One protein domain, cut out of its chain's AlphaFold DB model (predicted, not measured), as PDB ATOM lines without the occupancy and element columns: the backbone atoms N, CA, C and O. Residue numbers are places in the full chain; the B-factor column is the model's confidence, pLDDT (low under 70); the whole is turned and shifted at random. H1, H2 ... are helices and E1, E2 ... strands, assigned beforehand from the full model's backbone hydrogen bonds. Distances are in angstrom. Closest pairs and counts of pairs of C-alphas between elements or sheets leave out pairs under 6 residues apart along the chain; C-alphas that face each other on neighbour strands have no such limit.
ATOM      1  N   ILE A   4      13.860  45.306  93.623       87.12
ATOM      2  CA  ILE A   4      13.289  44.179  92.882       87.12
ATOM      3  C   ILE A   4      13.734  42.883  93.547       87.12
ATOM      4  O   ILE A   4      14.924  42.678  93.806       87.12
ATOM      5  N   PHE A   5      12.756  42.022  93.790       88.62
ATOM      6  CA  PHE A   5      12.936  40.670  94.277       88.62
ATOM      7  C   PHE A   5      12.743  39.689  93.121       88.62
ATOM      8  O   PHE A   5      11.756  39.785  92.396       88.62
ATOM      9  N   LEU A   6      13.692  38.773  92.923       91.88
ATOM     10  CA  LEU A   6      13.663  37.761  91.865       91.88
ATOM     11  C   LEU A   6      13.658  36.366  92.487       91.88
ATOM     12  O   LEU A   6      14.367  36.133  93.465       91.88
ATOM     13  N   TRP A   7      12.907  35.432  91.906       92.56
ATOM     14  CA  TRP A   7      12.861  34.040  92.362       92.56
ATOM     15  C   TRP A   7      12.568  33.062  91.217       92.56
ATOM     16  O   TRP A   7      12.158  33.455  90.121       92.56
ATOM     17  N   GLU A   8      12.770  31.773  91.486       89.56
ATOM     18  CA  GLU A   8      12.385  30.665  90.609       89.56
ATOM     19  C   GLU A   8      11.303  29.825  91.301       89.56
ATOM     20  O   GLU A   8      11.430  29.467  92.473       89.56
ATOM     21  N   GLU A   9      10.212  29.558  90.591       90.62
ATOM     22  CA  GLU A   9       9.122  28.688  91.041       90.62
ATOM     23  C   GLU A   9       9.519  27.201  90.908       90.62
ATOM     24  O   GLU A   9      10.459  26.877  90.175       90.62
ATOM     25  N   PRO A  10       8.812  26.264  91.568       86.81
ATOM     26  CA  PRO A  10       9.132  24.831  91.491       86.81
ATOM     27  C   PRO A  10       9.099  24.241  90.073       86.81
ATOM     28  O   PRO A  10       9.775  23.253  89.798       86.81
ATOM     29  N   ASP A  11       8.325  24.846  89.172       90.62
ATOM     30  CA  ASP A  11       8.241  24.480  87.754       90.62
ATOM     31  C   ASP A  11       9.412  25.024  86.908       90.62
ATOM     32  O   ASP A  11       9.480  24.772  85.704       90.62
ATOM     33  N   GLY A  12      10.341  25.759  87.524       85.38
ATOM     34  CA  GLY A  12      11.477  26.400  86.867       85.38
ATOM     35  C   GLY A  12      11.166  27.779  86.275       85.38
ATOM     36  O   GLY A  12      12.049  28.390  85.665       85.38
ATOM     37  N   ALA A  13       9.948  28.308  86.432       88.62
ATOM     38  CA  ALA A  13       9.605  29.638  85.945       88.62
ATOM     39  C   ALA A  13      10.292  30.724  86.784       88.62
ATOM     40  O   ALA A  13      10.123  30.806  88.001       88.62
ATOM     41  N   ARG A  14      11.034  31.612  86.116       89.44
ATOM     42  CA  ARG A  14      11.705  32.750  86.755       89.44
ATOM     43  C   ARG A  14      10.783  33.956  86.783       89.44
ATOM     44  O   ARG A  14      10.282  34.381  85.741       89.44
ATOM     45  N   LYS A  15      10.578  34.510  87.971       91.94
ATOM     46  CA  LYS A  15       9.680  35.634  88.224       91.94
ATOM     47  C   LYS A  15      10.395  36.734  88.994       91.94
ATOM     48  O   LYS A  15      11.476  36.536  89.551       91.94
ATOM     49  N   TRP A  16       9.787  37.909  88.979       90.88
ATOM     50  CA  TRP A  16      10.255  39.059  89.726       90.88
ATOM     51  C   TRP A  16       9.071  39.925  90.145       90.88
ATOM     52  O   TRP A  16       8.024  39.895  89.501       90.88
ATOM     53  N   GLU A  17       9.261  40.699  91.205       90.06
ATOM     54  CA  GLU A  17       8.291  41.674  91.697       90.06
ATOM     55  C   GLU A  17       9.035  42.864  92.313       90.06
ATOM     56  O   GLU A  17      10.113  42.710  92.899       90.06
ATOM     57  N   ALA A  18       8.476  44.062  92.161       88.50
ATOM     58  CA  ALA A  18       8.978  45.252  92.838       88.50
ATOM     59  C   ALA A  18       8.363  45.356  94.243       88.50
ATOM     60  O   ALA A  18       7.199  45.017  94.447       88.50
ATOM     61  N   TYR A  19       9.125  45.841  95.224       86.00
ATOM     62  CA  TYR A  19       8.632  46.031  96.592       86.00
ATOM     63  C   TYR A  19       8.973  47.422  97.128       86.00
ATOM     64  O   TYR A  19      10.020  48.003  96.821       86.00
ATOM     65  N   ALA A  20       8.062  47.965  97.939       82.44
ATOM     66  CA  ALA A  20       8.150  49.324  98.474       82.44
ATOM     67  C   ALA A  20       8.946  49.395  99.794       82.44
ATOM     68  O   ALA A  20       9.568  50.403 100.128       82.44
ATOM     69  N   ASP A  21       8.945  48.321 100.571       82.31
ATOM     70  CA  ASP A  21       9.640  48.257 101.852       82.31
ATOM     71  C   ASP A  21       9.809  46.805 102.323       82.31
ATOM     72  O   ASP A  21       9.375  45.847 101.688       82.31
ATOM     73  N   TRP A  22      10.479  46.635 103.458       82.38
ATOM     74  CA  TRP A  22      10.728  45.318 104.034       82.38
ATOM     75  C   TRP A  22       9.450  44.639 104.551       82.38
ATOM     76  O   TRP A  22       9.350  43.414 104.515       82.38
ATOM     77  N   GLU A  23       8.461  45.417 104.995       87.19
ATOM     78  CA  GLU A  23       7.204  44.887 105.532       87.19
ATOM     79  C   GLU A  23       6.285  44.360 104.421       87.19
ATOM     80  O   GLU A  23       5.539  43.414 104.649       87.19
ATOM     81  N   THR A  24       6.399  44.892 103.202       85.44
ATOM     82  CA  THR A  24       5.760  44.338 101.996       85.44
ATOM     83  C   THR A  24       6.496  43.117 101.439       85.44
ATOM     84  O   THR A  24       5.855  42.184 100.955       85.44
ATOM     85  N   LEU A  25       7.829  43.067 101.544       88.19
ATOM     86  CA  LEU A  25       8.629  41.946 101.035       88.19
ATOM     87  C   LEU A  25       8.513  40.678 101.898       88.19
ATOM     88  O   LEU A  25       8.381  39.580 101.364       88.19
ATOM     89  N   LYS A  26       8.527  40.806 103.230       89.62
ATOM     90  CA  LYS A  26       8.413  39.672 104.169       89.62
ATOM     91  C   LYS A  26       7.253  38.708 103.870       89.62
ATOM     92  O   LYS A  26       7.522  37.514 103.722       89.62
ATOM     93  N   PRO A  27       5.982  39.159 103.793       91.88
ATOM     94  CA  PRO A  27       4.860  38.258 103.549       91.88
ATOM     95  C   PRO A  27       4.919  37.640 102.148       91.88
ATOM     96  O   PRO A  27       4.516  36.493 101.979       91.88
ATOM     97  N   MET A  28       5.477  38.348 101.159       90.81
ATOM     98  CA  MET A  28       5.713  37.801  99.821       90.81
ATOM     99  C   MET A  28       6.716  36.644  99.865       90.81
ATOM    100  O   MET A  28       6.440  35.574  99.327       90.81
ATOM    101  N   MET A  29       7.853  36.826 100.543       92.12
ATOM    102  CA  MET A  29       8.847  35.764 100.716       92.12
ATOM    103  C   MET A  29       8.255  34.559 101.449       92.12
ATOM    104  O   MET A  29       8.430  33.433 100.993       92.12
ATOM    105  N   ALA A  30       7.516  34.785 102.539       92.12
ATOM    106  CA  ALA A  30       6.865  33.713 103.292       92.12
ATOM    107  C   ALA A  30       5.906  32.897 102.410       92.12
ATOM    108  O   ALA A  30       6.028  31.675 102.344       92.12
ATOM    109  N   ALA A  31       5.036  33.566 101.649       92.81
ATOM    110  CA  ALA A  31       4.104  32.902 100.740       92.81
ATOM    111  C   ALA A  31       4.815  32.106  99.628       92.81
ATOM    112  O   ALA A  31       4.335  31.055  99.207       92.81
ATOM    113  N   LEU A  32       5.960  32.584  99.135       92.56
ATOM    114  CA  LEU A  32       6.754  31.863  98.135       92.56
ATOM    115  C   LEU A  32       7.409  30.607  98.721       92.56
ATOM    116  O   LEU A  32       7.394  29.559  98.076       92.56
ATOM    117  N   LEU A  33       7.926  30.689  99.946       91.06
ATOM    118  CA  LEU A  33       8.491  29.542 100.656       91.06
ATOM    119  C   LEU A  33       7.429  28.477 100.952       91.06
ATOM    120  O   LEU A  33       7.674  27.295 100.727       91.06
ATOM    121  N   GLU A  34       6.230  28.883 101.374       92.44
ATOM    122  CA  GLU A  34       5.093  27.969 101.574       92.44
ATOM    123  C   GLU A  34       4.681  27.255 100.280       92.44
ATOM    124  O   GLU A  34       4.272  26.095 100.304       92.44
ATOM    125  N   ARG A  35       4.837  27.922  99.133       89.88
ATOM    126  CA  ARG A  35       4.590  27.354  97.798       89.88
ATOM    127  C   ARG A  35       5.742  26.486  97.277       89.88
ATOM    128  O   ARG A  35       5.644  25.966  96.167       89.88
ATOM    129  N   GLY A  36       6.806  26.308  98.061       87.94
ATOM    130  CA  GLY A  36       7.941  25.449  97.734       87.94
ATOM    131  C   GLY A  36       9.031  26.113  96.894       87.94
ATOM    132  O   GLY A  36       9.855  25.403  96.320       87.94
ATOM    133  N   ALA A  37       9.056  27.447  96.793       87.88
ATOM    134  CA  ALA A  37      10.166  28.146  96.149       87.88
ATOM    135  C   ALA A  37      11.471  27.928  96.935       87.88
ATOM    136  O   ALA A  37      11.487  27.986  98.165       87.88
ATOM    137  N   ASP A  38      12.572  27.701  96.219       86.38
ATOM    138  CA  ASP A  38      13.884  27.440  96.814       86.38
ATOM    139  C   ASP A  38      14.546  28.758  97.269       86.38
ATOM    140  O   ASP A  38      14.844  29.609  96.418       86.38
ATOM    141  N   PRO A  39      14.824  28.948  98.576       86.19
ATOM    142  CA  PRO A  39      15.505  30.142  99.068       86.19
ATOM    143  C   PRO A  39      16.861  30.397  98.400       86.19
ATOM    144  O   PRO A  39      17.255  31.552  98.246       86.19
ATOM    145  N   ALA A  40      17.578  29.351  97.968       86.38
ATOM    146  CA  ALA A  40      18.875  29.485  97.302       86.38
ATOM    147  C   ALA A  40      18.773  30.121  95.903       86.38
ATOM    148  O   ALA A  40      19.786  30.505  95.320       86.38
ATOM    149  N   LYS A  41      17.555  30.246  95.367       87.12
ATOM    150  CA  LYS A  41      17.256  30.844  94.059       87.12
ATOM    151  C   LYS A  41      16.552  32.196  94.171       87.12
ATOM    152  O   LYS A  41      16.069  32.721  93.168       87.12
ATOM    153  N   MET A  42      16.483  32.760  95.374       88.06
ATOM    154  CA  MET A  42      15.934  34.087  95.629       88.06
ATOM    155  C   MET A  42      17.052  35.134  95.616       88.06
ATOM    156  O   MET A  42      18.107  34.941  96.217       88.06
ATOM    157  N   MET A  43      16.839  36.252  94.924       85.75
ATOM    158  CA  MET A  43      17.847  37.300  94.726       85.75
ATOM    159  C   MET A  43      17.245  38.694  94.903       85.75
ATOM    160  O   MET A  43      16.083  38.938  94.581       85.75
ATOM    161  N   MET A  44      18.075  39.631  95.360       80.94
ATOM    162  CA  MET A  44      17.749  41.054  95.448       80.94
ATOM    163  C   MET A  44      18.702  41.855  94.566       80.94
ATOM    164  O   MET A  44      19.920  41.704  94.673       80.94
ATOM    165  N   SER A  45      18.156  42.714  93.707       73.75
ATOM    166  CA  SER A  45      18.978  43.619  92.899       73.75
ATOM    167  C   SER A  45      19.271  44.919  93.646       73.75
ATOM    168  O   SER A  45      18.365  45.532  94.211       73.75
ATOM    169  N   VAL A  46      20.533  45.349  93.615       61.09
ATOM    170  CA  VAL A  46      21.020  46.593  94.243       61.09
ATOM    171  C   VAL A  46      21.299  47.713  93.234       61.09
ATOM    172  O   VAL A  46      21.364  48.875  93.621       61.09
ATOM    173  N   GLU A  47      21.411  47.394  91.941       69.12
ATOM    174  CA  GLU A  47      21.546  48.373  90.857       69.12
ATOM    175  C   GLU A  47      20.733  47.898  89.648       69.12
ATOM    176  O   GLU A  47      20.924  46.794  89.136       69.12
ATOM    177  N   LEU A  48      19.803  48.733  89.188       76.00
ATOM    178  CA  LEU A  48      18.904  48.418  88.084       76.00
ATOM    179  C   LEU A  48      19.068  49.439  86.967       76.00
ATOM    180  O   LEU A  48      19.233  50.639  87.207       76.00
ATOM    181  N   ARG A  49      18.999  48.952  85.728       75.19
ATOM    182  CA  ARG A  49      19.122  49.781  84.533       75.19
ATOM    183  C   ARG A  49      17.928  49.607  83.614       75.19
ATOM    184  O   ARG A  49      17.474  48.493  83.370       75.19
ATOM    185  N   TRP A  50      17.452  50.720  83.071       76.56
ATOM    186  CA  TRP A  50      16.466  50.721  82.007       76.56
ATOM    187  C   TRP A  50      17.088  50.156  80.735       76.56
ATOM    188  O   TRP A  50      18.031  50.725  80.187       76.56
ATOM    189  N   MET A  51      16.515  49.063  80.233       61.88
ATOM    190  CA  MET A  51      16.904  48.481  78.944       61.88
ATOM    191  C   MET A  51      16.574  49.405  77.766       61.88
ATOM    192  O   MET A  51      17.281  49.402  76.763       61.88
ATOM    193  N   CYS A  52      15.537  50.239  77.910       66.81
ATOM    194  CA  CYS A  52      15.093  51.196  76.897       66.81
ATOM    195  C   CYS A  52      15.073  52.631  77.458       66.81
ATOM    196  O   CYS A  52      13.992  53.180  77.682       66.81
ATOM    197  N   PRO A  53      16.236  53.279  77.667       69.81
ATOM    198  CA  PRO A  53      16.329  54.598  78.310       69.81
ATOM    199  C   PRO A  53      15.495  55.691  77.636       69.81
ATOM    200  O   PRO A  53      15.023  56.613  78.298       69.81
ATOM    201  N   ILE A  54      15.268  55.577  76.323       62.75
ATOM    202  CA  ILE A  54      14.435  56.512  75.554       62.75
ATOM    203  C   ILE A  54      13.006  56.624  76.107       62.75
ATOM    204  O   ILE A  54      12.408  57.692  76.053       62.75
ATOM    205  N   LYS A  55      12.481  55.560  76.726       73.62
ATOM    206  CA  LYS A  55      11.165  55.563  77.382       73.62
ATOM    207  C   LYS A  55      11.164  56.260  78.744       73.62
ATOM    208  O   LYS A  55      10.098  56.553  79.278       73.62
ATOM    209  N   HIS A  56      12.343  56.588  79.269       74.31
ATOM    210  CA  HIS A  56      12.563  57.133  80.608       74.31
ATOM    211  C   HIS A  56      13.382  58.432  80.572       74.31
ATOM    212  O   HIS A  56      14.253  58.650  81.415       74.31
ATOM    213  N   LYS A  57      13.106  59.321  79.605       72.94
ATOM    214  CA  LYS A  57      13.802  60.617  79.437       72.94
ATOM    215  C   LYS A  57      15.322  60.467  79.253       72.94
ATOM    216  O   LYS A  57      16.097  61.277  79.748       72.94
ATOM    217  N   GLY A  58      15.761  59.378  78.623       61.03
ATOM    218  CA  GLY A  58      17.180  59.059  78.448       61.03
ATOM    219  C   GLY A  58      17.883  58.557  79.716       61.03
ATOM    220  O   GLY A  58      19.058  58.192  79.646       61.03
ATOM    221  N   ARG A  59      17.191  58.479  80.865       73.38
ATOM    222  CA  ARG A  59      17.760  57.946  82.110       73.38
ATOM    223  C   ARG A  59      18.008  56.448  81.954       73.38
ATOM    224  O   ARG A  59      17.106  55.701  81.587       73.38
ATOM    225  N   LYS A  60      19.239  56.011  82.235       68.88
ATOM    226  CA  LYS A  60      19.640  54.593  82.162       68.88
ATOM    227  C   LYS A  60      19.547  53.880  83.505       68.88
ATOM    228  O   LYS A  60      19.397  52.670  83.513       68.88
ATOM    229  N   THR A  61      19.623  54.604  84.616       77.06
ATOM    230  CA  THR A  61      19.483  54.044  85.967       77.06
ATOM    231  C   THR A  61      18.017  54.069  86.381       77.06
ATOM    232  O   THR A  61      17.332  55.061  86.123       77.06
ATOM    233  N   VAL A  62      17.548  53.004  87.027       79.69
ATOM    234  CA  VAL A  62      16.244  52.961  87.703       79.69
ATOM    235  C   VAL A  62      16.420  53.549  89.100       79.69
ATOM    236  O   VAL A  62      17.269  53.093  89.864       79.69
ATOM    237  N   TRP A  63      15.655  54.586  89.422       78.19
ATOM    238  CA  TRP A  63      15.713  55.272  90.710       78.19
ATOM    239  C   TRP A  63      14.649  54.724  91.654       78.19
ATOM    240  O   TRP A  63      13.736  54.005  91.256       78.19
ATOM    241  N   ILE A  64      14.744  55.090  92.928       75.31
ATOM    242  CA  ILE A  64      13.816  54.595  93.944       75.31
ATOM    243  C   ILE A  64      12.354  54.981  93.657       75.31
ATOM    244  O   ILE A  64      11.448  54.184  93.889       75.31
ATOM    245  N   ASP A  65      12.128  56.167  93.088       78.19
ATOM    246  CA  ASP A  65      10.793  56.618  92.692       78.19
ATOM    247  C   ASP A  65      10.266  55.844  91.477       78.19
ATOM    248  O   ASP A  65       9.080  55.542  91.422       78.19
ATOM    249  N   ASP A  66      11.144  55.412  90.566       81.50
ATOM    250  CA  ASP A  66      10.750  54.561  89.439       81.50
ATOM    251  C   ASP A  66      10.240  53.192  89.924       81.50
ATOM    252  O   ASP A  66       9.260  52.661  89.403       81.50
ATOM    253  N   ILE A  67      10.882  52.621  90.952       79.44
ATOM    254  CA  ILE A  67      10.438  51.370  91.588       79.44
ATOM    255  C   ILE A  67       9.077  51.580  92.255       79.44
ATOM    256  O   ILE A  67       8.188  50.742  92.113       79.44
ATOM    257  N   ARG A  68       8.881  52.717  92.932       80.38
ATOM    258  CA  ARG A  68       7.588  53.078  93.526       80.38
ATOM    259  C   ARG A  68       6.492  53.192  92.465       80.38
ATOM    260  O   ARG A  68       5.389  52.697  92.684       80.38
ATOM    261  N   ASP A  69       6.790  53.791  91.318       83.00
ATOM    262  CA  ASP A  69       5.842  53.904  90.209       83.00
ATOM    263  C   ASP A  69       5.485  52.536  89.614       83.00
ATOM    264  O   ASP A  69       4.314  52.296  89.313       83.00
ATOM    265  N   ILE A  70       6.447  51.610  89.514       83.00
ATOM    266  CA  ILE A  70       6.189  50.213  89.125       83.00
ATOM    267  C   ILE A  70       5.264  49.533  90.140       83.00
ATOM    268  O   ILE A  70       4.249  48.967  89.731       83.00
ATOM    269  N   CYS A  71       5.561  49.633  91.442       80.69
ATOM    270  CA  CYS A  71       4.713  49.076  92.506       80.69
ATOM    271  C   CYS A  71       3.275  49.607  92.420       80.69
ATOM    272  O   CYS A  71       2.313  48.858  92.566       80.69
ATOM    273  N   ASN A  72       3.131  50.900  92.124       82.81
ATOM    274  CA  ASN A  72       1.839  51.567  91.986       82.81
ATOM    275  C   ASN A  72       1.174  51.349  90.616       82.81
ATOM    276  O   ASN A  72       0.098  51.890  90.377       82.81
ATOM    277  N   ARG A  73       1.794  50.574  89.714       79.81
ATOM    278  CA  ARG A  73       1.345  50.340  88.328       79.81
ATOM    279  C   ARG A  73       1.169  51.622  87.502       79.81
ATOM    280  O   ARG A  73       0.422  51.640  86.528       79.81
TER     281      ARG A  73
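AT A GLANCE: This is residues 4 to 73 of the 186 residues of an uncharacterized protein of Anaerofilum sp. An201 (UniProt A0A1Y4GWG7). A small sheet of three antiparallel strands has one helix, H1, over one face and a short helix, H3, at the end of its strand E2; the chain between E3 and H3 loops out beyond the sheet, with the tiny helix H2 at its far end. The sheet and H1 make two layers at one end of an elongated whole, and the loop with H2 makes the other. The printed part has 70 residues, with three named helices and three named strands in the order E1, E2, H1, E3, H2, H3; the sheet's order is E2, E1, E3, and the class is mixed, helices and strands. The whole is only just loose, close to compact, with a radius of gyration of the C-alphas of 13.7 A, and its C-alphas span 40 by 25 by 20 A along their three main axes.

IN THESE COORDINATES: E1, residues 4 to 8, begins with C-alpha 4 at (13.289, 44.179, 92.882) and is 13.7 A long. E2, residues 14 to 19, measures 16.8 A. H1, residues 22 to 34, measures 18.4 A and ends with C-alpha 34 at (5.093, 27.969, 101.574). E3 is residues 43 to 45, 6.7 A, and H2 is residues 53 to 56, 5.1 A. H3, residues 64 to 71, measures 10.7 A and ends with C-alpha 71 at (4.713, 49.076, 92.506).

HOW THE PARTS SIT: E1 and E2 form a hairpin, antiparallel at 154 degrees, with N 5 and O 17 at 2.9 A and N 7 and O 15 at 3.0 A. E1, the inner strand, is also antiparallel to E3, at 152 degrees, with N 6 and O 43 at 2.9 A. H1 is on the sheet at a height over the sheet of 10.1 A; it lies over E2 and runs along the strands, at 11 degrees to E2 on the local plane. The closest C-alphas of E2 and H1 are those of Tyr 19 and Leu 25, 6.0 A apart. E2, H1 and E3 form a split strand-helix-strand unit, two strands running the same way with E1 between them, and its crossover is right-handed. H3 only grazes the sheet with its residues 67 to 71; the closest C-alphas of E2 and H3 are those of Ala 18 and Cys 71, 5.7 A apart. H2 is not on the sheet, and H2 and H3 are apart. In H3 every O i to N i+4 pair is within hydrogen-bond range, in H1 7 of 9; H2 is too short for such a pair.

THE WHOLE: The two C-alphas farthest apart, those of Glu 34 and Gly 58, are 40.6 A apart. The printed part has no cut and no long link. The mean pLDDT of the printed part is 82.6; residues 46 to 47, 51 to 54, 58 and 60 are under 70.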